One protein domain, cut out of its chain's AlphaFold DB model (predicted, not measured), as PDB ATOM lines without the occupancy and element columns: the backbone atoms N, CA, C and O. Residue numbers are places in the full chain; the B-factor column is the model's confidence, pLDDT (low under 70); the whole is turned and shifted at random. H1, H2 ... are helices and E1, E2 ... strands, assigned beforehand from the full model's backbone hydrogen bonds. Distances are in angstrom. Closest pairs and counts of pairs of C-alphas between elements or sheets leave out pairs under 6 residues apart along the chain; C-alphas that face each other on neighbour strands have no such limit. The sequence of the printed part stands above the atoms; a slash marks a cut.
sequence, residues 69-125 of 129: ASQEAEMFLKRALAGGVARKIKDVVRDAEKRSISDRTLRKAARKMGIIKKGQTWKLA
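Overview. This is residues 69 to 125 of the 129 residues of the protein "Bifunctional DNA primase/polymerase" of Sphingobium cloacae (UniProt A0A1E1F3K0). Three short helices cross one another at large angles in a small rounded body, and a little hairpin of two strands, E1 and E2, sits at one end of its longest axis. H1 and H3 cross near their middles, H2 stands to one side of both, and the stretch from H1 to H2 passes by the hairpin, where residues 87 to 88 run beside E2 as a short extra pairing. The printed part has 57 residues with three named helices and two named strands, in the order H1, H2, H3, E1, E2; the sheet, in the order E1, E2, is antiparallel, and the class is mostly helix. The whole is compact, with a radius of gyration of the C-alphas of 9.8 A and spans of 24 by 19 by 18 A.

Along the chain. H1 takes residues 69 to 80, 15.6 A from first to last C-alpha, and begins with C-alpha 69 at (30.984, 2.999, 103.828). H2 takes residues 89 to 97, 12.3 A long, and H3 residues 103 to 112, 14.2 A long, beginning with C-alpha 103 at (40.086, -0.449, 109.322). The strands are E1, residues 116 to 118, 6.5 A long, and E2, residues 121 to 123, 6.8 A long, ending with C-alpha 123 at (42.450, -13.790, 99.531).

Arrangement. H1 and H3 touch and are about perpendicular, at 74 degrees; their closest C-alphas are those of Glu 74 and Ala 109, 5.5 A apart. H1 and H2 only just touch, with 3 pairs of C-alphas within 8 A, the closest those of Ala 80 and Val 92 at 7.2 A; they run opposite ways at a steep tilt of 50 degrees. H2 and H3 touch, closest at the C-alphas of Val 93 and Asp 103, 6.2 A apart, and run opposite ways at a steep tilt of 66 degrees. In H1, H2 and H3 every O i to N i+4 pair is within hydrogen-bond range. E1 and E2 form a hairpin, with N 116 and O 123 at 2.9 A and N 118 and O 121 at 3.0 A, within hydrogen-bond range. The closest C-alphas of H2 and E2 are those of Ile 89 and Thr 121, 5.3 A apart. H1 and E2 are near each other, with 5 pairs of C-alphas within 10 A, while H1 and E1, H2 and E1, and H3 and E2 are apart.

Size, cuts and confidence. The two C-alphas farthest apart, those of Ala 69 and Gly 119, are 25.8 A from each other. The printed part has no cut; the link from H1 to H2 is short, and the other three are tight. The mean pLDDT of the printed part is 82.3, and residue 69, residues 83 to 84 and residue 125 of the model are under 70.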
ATOM      1  N   ALA A  69      29.664   3.436 103.411       63.41
ATOM      2  CA  ALA A  69      30.984   2.999 103.828       63.41
ATOM      3  C   ALA A  69      31.166   1.467 103.810       63.41
ATOM      4  O   ALA A  69      32.256   0.985 103.505       63.41
ATOM      5  N   SER A  70      30.141   0.669 104.135       70.00
ATOM      6  CA  SER A  70      30.205  -0.799 104.039       70.00
ATOM      7  C   SER A  70      30.078  -1.282 102.601       70.00
ATOM      8  O   SER A  70      30.810  -2.191 102.218       70.00
ATOM      9  N   GLN A  71      29.184  -0.700 101.799       75.31
ATOM     10  CA  GLN A  71      29.057  -1.046 100.381       75.31
ATOM     11  C   GLN A  71      30.324  -0.654  99.612       75.31
ATOM     12  O   GLN A  71      30.852  -1.444  98.828       75.31
ATOM     13  N   GLU A  72      30.875   0.523  99.900       79.94
ATOM     14  CA  GLU A  72      32.147   0.997  99.370       79.94
ATOM     15  C   GLU A  72      33.308   0.102  99.818       79.94
ATOM     16  O   GLU A  72      34.129  -0.284  98.986       79.94
ATOM     17  N   ALA A  73      33.348  -0.321 101.088       84.88
ATOM     18  CA  ALA A  73      34.351  -1.268 101.577       84.88
ATOM     19  C   ALA A  73      34.250  -2.644 100.898       84.88
ATOM     20  O   ALA A  73      35.276  -3.232 100.550       84.88
ATOM     21  N   GLU A  74      33.040  -3.158 100.672       84.06
ATOM     22  CA  GLU A  74      32.810  -4.412  99.945       84.06
ATOM     23  C   GLU A  74      33.256  -4.298  98.481       84.06
ATOM     24  O   GLU A  74      34.002  -5.152  97.992       84.06
ATOM     25  N   MET A  75      32.881  -3.219  97.787       83.88
ATOM     26  CA  MET A  75      33.329  -2.947  96.416       83.88
ATOM     27  C   MET A  75      34.845  -2.777  96.327       83.88
ATOM     28  O   MET A  75      35.477  -3.313  95.412       83.88
ATOM     29  N   PHE A  76      35.437  -2.049  97.271       87.81
ATOM     30  CA  PHE A  76      36.877  -1.860  97.354       87.81
ATOM     31  C   PHE A  76      37.588  -3.203  97.514       87.81
ATOM     32  O   PHE A  76      38.496  -3.497  96.740       87.81
ATOM     33  N   LEU A  77      37.153  -4.046  98.453       87.62
ATOM     34  CA  LEU A  77      37.753  -5.359  98.689       87.62
ATOM     35  C   LEU A  77      37.592  -6.301  97.489       87.62
ATOM     36  O   LEU A  77      38.547  -7.000  97.150       87.62
ATOM     37  N   LYS A  78      36.436  -6.284  96.808       85.06
ATOM     38  CA  LYS A  78      36.227  -7.043  95.563       85.06
ATOM     39  C   LYS A  78      37.228  -6.645  94.481       85.06
ATOM     40  O   LYS A  78      37.804  -7.522  93.851       85.06
ATOM     41  N   ARG A  79      37.470  -5.343  94.286       83.94
ATOM     42  CA  ARG A  79      38.451  -4.846  93.303       83.94
ATOM     43  C   ARG A  79      39.890  -5.106  93.745       83.94
ATOM     44  O   ARG A  79      40.712  -5.523  92.941       83.94
ATOM     45  N   ALA A  80      40.198  -4.874  95.020       84.19
ATOM     46  CA  ALA A  80      41.545  -5.000  95.569       84.19
ATOM     47  C   ALA A  80      42.044  -6.451  95.598       84.19
ATOM     48  O   ALA A  80      43.249  -6.672  95.497       84.19
ATOM     49  N   LEU A  81      41.135  -7.420  95.742       84.50
ATOM     50  CA  LEU A  81      41.428  -8.858  95.750       84.50
ATOM     51  C   LEU A  81      40.925  -9.576  94.486       84.50
ATOM     52  O   LEU A  81      40.846 -10.807  94.468       84.50
ATOM     53  N   ALA A  82      40.580  -8.821  93.438       79.31
ATOM     54  CA  ALA A  82      40.214  -9.383  92.145       79.31
ATOM     55  C   ALA A  82      41.375 -10.222  91.582       79.31
ATOM     56  O   ALA A  82      42.546  -9.882  91.750       79.31
ATOM     57  N   GLY A  83      41.053 -11.338  90.924       69.06
ATOM     58  CA  GLY A  83      42.052 -12.242  90.341       69.06
ATOM     59  C   GLY A  83      42.649 -13.271  91.308       69.06
ATOM     60  O   GLY A  83      43.609 -13.945  90.952       69.06
ATOM     61  N   GLY A  84      42.117 -13.409  92.530       67.56
ATOM     62  CA  GLY A  84      42.473 -14.505  93.448       67.56
ATOM     63  C   GLY A  84      43.880 -14.421  94.055       67.56
ATOM     64  O   GLY A  84      44.295 -15.324  94.788       67.56
ATOM     65  N   VAL A  85      44.614 -13.336  93.796       74.62
ATOM     66  CA  VAL A  85      45.957 -13.110  94.333       74.62
ATOM     67  C   VAL A  85      45.862 -12.666  95.791       74.62
ATOM     68  O   VAL A  85      45.148 -11.725  96.135       74.62
ATOM     69  N   ALA A  86      46.607 -13.339  96.669       83.25
ATOM     70  CA  ALA A  86      46.655 -12.974  98.077       83.25
ATOM     71  C   ALA A  86      47.424 -11.654  98.264       83.25
ATOM     72  O   ALA A  86      48.606 -11.566  97.927       83.25
ATOM     73  N   ARG A  87      46.784 -10.637  98.847       85.81
ATOM     74  CA  ARG A  87      47.417  -9.341  99.142       85.81
ATOM     75  C   ARG A  87      47.728  -9.176 100.620       85.81
ATOM     76  O   ARG A  87      46.975  -9.634 101.476       85.81
ATOM     77  N   LYS A  88      48.822  -8.476 100.937       89.25
ATOM     78  CA  LYS A  88      49.185  -8.130 102.319       89.25
ATOM     79  C   LYS A  88      48.138  -7.203 102.934       89.25
ATOM     80  O   LYS A  88      47.803  -6.171 102.358       89.25
ATOM     81  N   ILE A  89      47.692  -7.534 104.144       87.44
ATOM     82  CA  ILE A  89      46.659  -6.786 104.878       87.44
ATOM     83  C   ILE A  89      47.075  -5.326 105.069       87.44
ATOM     84  O   ILE A  89      46.268  -4.435 104.851       87.44
ATOM     85  N   LYS A  90      48.345  -5.076 105.417       89.12
ATOM     86  CA  LYS A  90      48.866  -3.714 105.617       89.12
ATOM     87  C   LYS A  90      48.698  -2.831 104.379       89.12
ATOM     88  O   LYS A  90      48.305  -1.679 104.509       89.12
ATOM     89  N   ASP A  91      48.959  -3.375 103.191       87.88
ATOM     90  CA  ASP A  91      48.821  -2.613 101.951       87.88
ATOM     91  C   ASP A  91      47.348  -2.348 101.624       87.88
ATOM     92  O   ASP A  91      47.009  -1.250 101.198       87.88
ATOM     93  N   VAL A  92      46.466  -3.325 101.865       87.56
ATOM     94  CA  VAL A  92      45.018  -3.177 101.633       87.56
ATOM     95  C   VAL A  92      44.400  -2.159 102.596       87.56
ATOM     96  O   VAL A  92      43.593  -1.345 102.166       87.56
ATOM     97  N   VAL A  93      44.801  -2.160 103.872       87.62
ATOM     98  CA  VAL A  93      44.352  -1.170 104.868       87.62
ATOM     99  C   VAL A  93      44.821   0.234 104.482       87.62
ATOM    100  O   VAL A  93      44.003   1.144 104.433       87.62
ATOM    101  N   ARG A  94      46.094   0.402 104.104       87.75
ATOM    102  CA  ARG A  94      46.621   1.698 103.642       87.75
ATOM    103  C   ARG A  94      45.881   2.224 102.406       87.75
ATOM    104  O   ARG A  94      45.638   3.421 102.289       87.75
ATOM    105  N   ASP A  95      45.544   1.348 101.461       84.62
ATOM    106  CA  ASP A  95      44.790   1.730 100.260       84.62
ATOM    107  C   ASP A  95      43.321   2.072 100.579       84.62
ATOM    108  O   ASP A  95      42.729   2.911  99.899       84.62
ATOM    109  N   ALA A  96      42.749   1.457 101.619       84.50
ATOM    110  CA  ALA A  96      41.406   1.742 102.119       84.50
ATOM    111  C   ALA A  96      41.338   3.098 102.843       84.50
ATOM    112  O   ALA A  96      40.415   3.875 102.609       84.50
ATOM    113  N   GLU A  97      42.347   3.427 103.652       83.19
ATOM    114  CA  GLU A  97      42.447   4.715 104.354       83.19
ATOM    115  C   GLU A  97      42.487   5.901 103.381       83.19
ATOM    116  O   GLU A  97      41.839   6.917 103.619       83.19
ATOM    117  N   LYS A  98      43.160   5.750 102.230       82.06
ATOM    118  CA  LYS A  98      43.154   6.757 101.147       82.06
ATOM    119  C   LYS A  98      41.765   7.025 100.562       82.06
ATOM    120  O   LYS A  98      41.579   8.028  99.882       82.06
ATOM    121  N   ARG A  99      40.820   6.113 100.781       76.75
ATOM    122  CA  ARG A  99      39.418   6.201 100.352       76.75
ATOM    123  C   ARG A  99      38.485   6.488 101.529       76.75
ATOM    124  O   ARG A  99      37.294   6.248 101.426       76.75
ATOM    125  N   SER A 100      39.019   6.944 102.665       79.44
ATOM    126  CA  SER A 100      38.246   7.221 103.882       79.44
ATOM    127  C   SER A 100      37.514   6.000 104.464       79.44
ATOM    128  O   SER A 100      36.587   6.144 105.260       79.44
ATOM    129  N   ILE A 101      37.950   4.780 104.130       80.94
ATOM    130  CA  ILE A 101      37.402   3.542 104.690       80.94
ATOM    131  C   ILE A 101      38.202   3.181 105.944       80.94
ATOM    132  O   ILE A 101      39.392   2.876 105.874       80.94
ATOM    133  N   SER A 102      37.540   3.164 107.104       79.12
ATOM    134  CA  SER A 102      38.191   2.785 108.364       79.12
ATOM    135  C   SER A 102      38.579   1.297 108.401       79.12
ATOM    136  O   SER A 102      37.860   0.442 107.872       79.12
ATOM    137  N   ASP A 103      39.660   0.950 109.113       80.88
ATOM    138  CA  ASP A 103      40.086  -0.449 109.322       80.88
ATOM    139  C   ASP A 103      38.966  -1.311 109.939       80.88
ATOM    140  O   ASP A 103      38.766  -2.466 109.549       80.88
ATOM    141  N   ARG A 104      38.161  -0.735 110.842       80.12
ATOM    142  CA  ARG A 104      37.001  -1.411 111.440       80.12
ATOM    143  C   ARG A 104      35.951  -1.773 110.384       80.12
ATOM    144  O   ARG A 104      35.489  -2.917 110.369       80.12
ATOM    145  N   THR A 105      35.591  -0.833 109.508       78.81
ATOM    146  CA  THR A 105      34.621  -1.048 108.417       78.81
ATOM    147  C   THR A 105      35.149  -2.073 107.417       78.81
ATOM    148  O   THR A 105      34.441  -3.015 107.058       78.81
ATOM    149  N   LEU A 106      36.426  -1.968 107.054       83.94
ATOM    150  CA  LEU A 106      37.088  -2.884 106.130       83.94
ATOM    151  C   LEU A 106      37.099  -4.329 106.651       83.94
ATOM    152  O   LEU A 106      36.772  -5.265 105.922       83.94
ATOM    153  N   ARG A 107      37.420  -4.540 107.934       85.19
ATOM    154  CA  ARG A 107      37.401  -5.878 108.554       85.19
ATOM    155  C   ARG A 107      35.996  -6.455 108.668       85.19
ATOM    156  O   ARG A 107      35.830  -7.665 108.512       85.19
ATOM    157  N   LYS A 108      34.998  -5.615 108.952       80.50
ATOM    158  CA  LYS A 108      33.582  -6.007 108.975       80.50
ATOM    159  C   LYS A 108      33.150  -6.496 107.586       80.50
ATOM    160  O   LYS A 108      32.629  -7.605 107.483       80.50
ATOM    161  N   ALA A 109      33.462  -5.735 106.534       84.25
ATOM    162  CA  ALA A 109      33.200  -6.110 105.144       84.25
ATOM    163  C   ALA A 109      33.931  -7.404 104.746       84.25
ATOM    164  O   ALA A 109      33.328  -8.308 104.171       84.25
ATOM    165  N   ALA A 110      35.201  -7.560 105.130       84.00
ATOM    166  CA  ALA A 110      35.972  -8.764 104.826       84.00
ATOM    167  C   ALA A 110      35.385 -10.037 105.456       84.00
ATOM    168  O   ALA A 110      35.330 -11.077 104.800       84.00
ATOM    169  N   ARG A 111      34.903  -9.949 106.704       82.19
ATOM    170  CA  ARG A 111      34.189 -11.051 107.369       82.19
ATOM    171  C   ARG A 111      32.880 -11.384 106.659       82.19
ATOM    172  O   ARG A 111      32.600 -12.558 106.450       82.19
ATOM    173  N   LYS A 112      32.110 -10.365 106.268       78.88
ATOM    174  CA  LYS A 112      30.833 -10.535 105.560       78.88
ATOM    175  C   LYS A 112      31.012 -11.212 104.197       78.88
ATOM    176  O   LYS A 112      30.205 -12.058 103.839       78.88
ATOM    177  N   MET A 113      32.077 -10.882 103.469       79.50
ATOM    178  CA  MET A 113      32.386 -11.489 102.166       79.50
ATOM    179  C   MET A 113      33.122 -12.836 102.254       79.50
ATOM    180  O   MET A 113      33.483 -13.391 101.222       79.50
ATOM    181  N   GLY A 114      33.403 -13.348 103.457       82.50
ATOM    182  CA  GLY A 114      34.109 -14.621 103.622       82.50
ATOM    183  C   GLY A 114      35.569 -14.602 103.149       82.50
ATOM    184  O   GLY A 114      36.091 -15.634 102.735       82.50
ATOM    185  N   ILE A 115      36.251 -13.451 103.190       85.81
ATOM    186  CA  ILE A 115      37.666 -13.351 102.798       85.81
ATOM    187  C   ILE A 115      38.529 -14.232 103.707       85.81
ATOM    188  O   ILE A 115      38.504 -14.118 104.936       85.81
ATOM    189  N   ILE A 116      39.364 -15.065 103.090       84.88
ATOM    190  CA  ILE A 116      40.256 -15.982 103.792       84.88
ATOM    191  C   ILE A 116      41.517 -15.224 104.203       84.88
ATOM    192  O   ILE A 116      42.240 -14.665 103.373       84.88
ATOM    193  N   LYS A 117      41.812 -15.236 105.505       86.38
ATOM    194  CA  LYS A 117      43.056 -14.705 106.062       86.38
ATOM    195  C   LYS A 117      44.080 -15.826 106.228       86.38
ATOM    196  O   LYS A 117      43.880 -16.718 107.048       86.38
ATOM    197  N   LYS A 118      45.212 -15.741 105.523       84.56
ATOM    198  CA  LYS A 118      46.387 -16.605 105.734       84.56
ATOM    199  C   LYS A 118      47.548 -15.761 106.254       84.56
ATOM    200  O   LYS A 118      48.170 -15.006 105.516       84.56
ATOM    201  N   GLY A 119      47.831 -15.852 107.553       86.62
ATOM    202  CA  GLY A 119      48.877 -15.046 108.191       86.62
ATOM    203  C   GLY A 119      48.622 -13.540 108.040       86.62
ATOM    204  O   GLY A 119      47.666 -13.005 108.606       86.62
ATOM    205  N   GLN A 120      49.483 -12.860 107.276       87.31
ATOM    206  CA  GLN A 120      49.391 -11.422 106.989       87.31
ATOM    207  C   GLN A 120      48.761 -11.095 105.626       87.31
ATOM    208  O   GLN A 120      48.832  -9.941 105.197       87.31
ATOM    209  N   THR A 121      48.148 -12.067 104.943       88.12
ATOM    210  CA  THR A 121      47.504 -11.855 103.641       88.12
ATOM    211  C   THR A 121      46.008 -12.168 103.653       88.12
ATOM    212  O   THR A 121      45.517 -12.963 104.462       88.12
ATOM    213  N   TRP A 122      45.282 -11.507 102.754       89.44
ATOM    214  CA  TRP A 122      43.874 -11.734 102.441       89.44
ATOM    215  C   TRP A 122      43.730 -12.254 101.017       89.44
ATOM    216  O   TRP A 122      44.390 -11.748 100.109       89.44
ATOM    217  N   LYS A 123      42.855 -13.245 100.831       85.25
ATOM    218  CA  LYS A 123      42.450 -13.790  99.531       85.25
ATOM    219  C   LYS A 123      40.921 -13.874  99.488       85.25
ATOM    220  O   LYS A 123      40.304 -14.267 100.479       85.25
ATOM    221  N   LEU A 124      40.319 -13.502  98.361       80.12
ATOM    222  CA  LEU A 124      38.887 -13.694  98.137       80.12
ATOM    223  C   LEU A 124      38.581 -15.201  98.133       80.12
ATOM    224  O   LEU A 124      39.303 -15.963  97.486       80.12
ATOM    225  N   ALA A 125      37.560 -15.639  98.874       69.94
ATOM    226  CA  ALA A 125      37.067 -17.003  98.724       69.94
ATOM    227  C   ALA A 125      36.536 -17.148  97.292       69.94
ATOM    228  O   ALA A 125      35.754 -16.314  96.841       69.94
TER     229      ALA A 125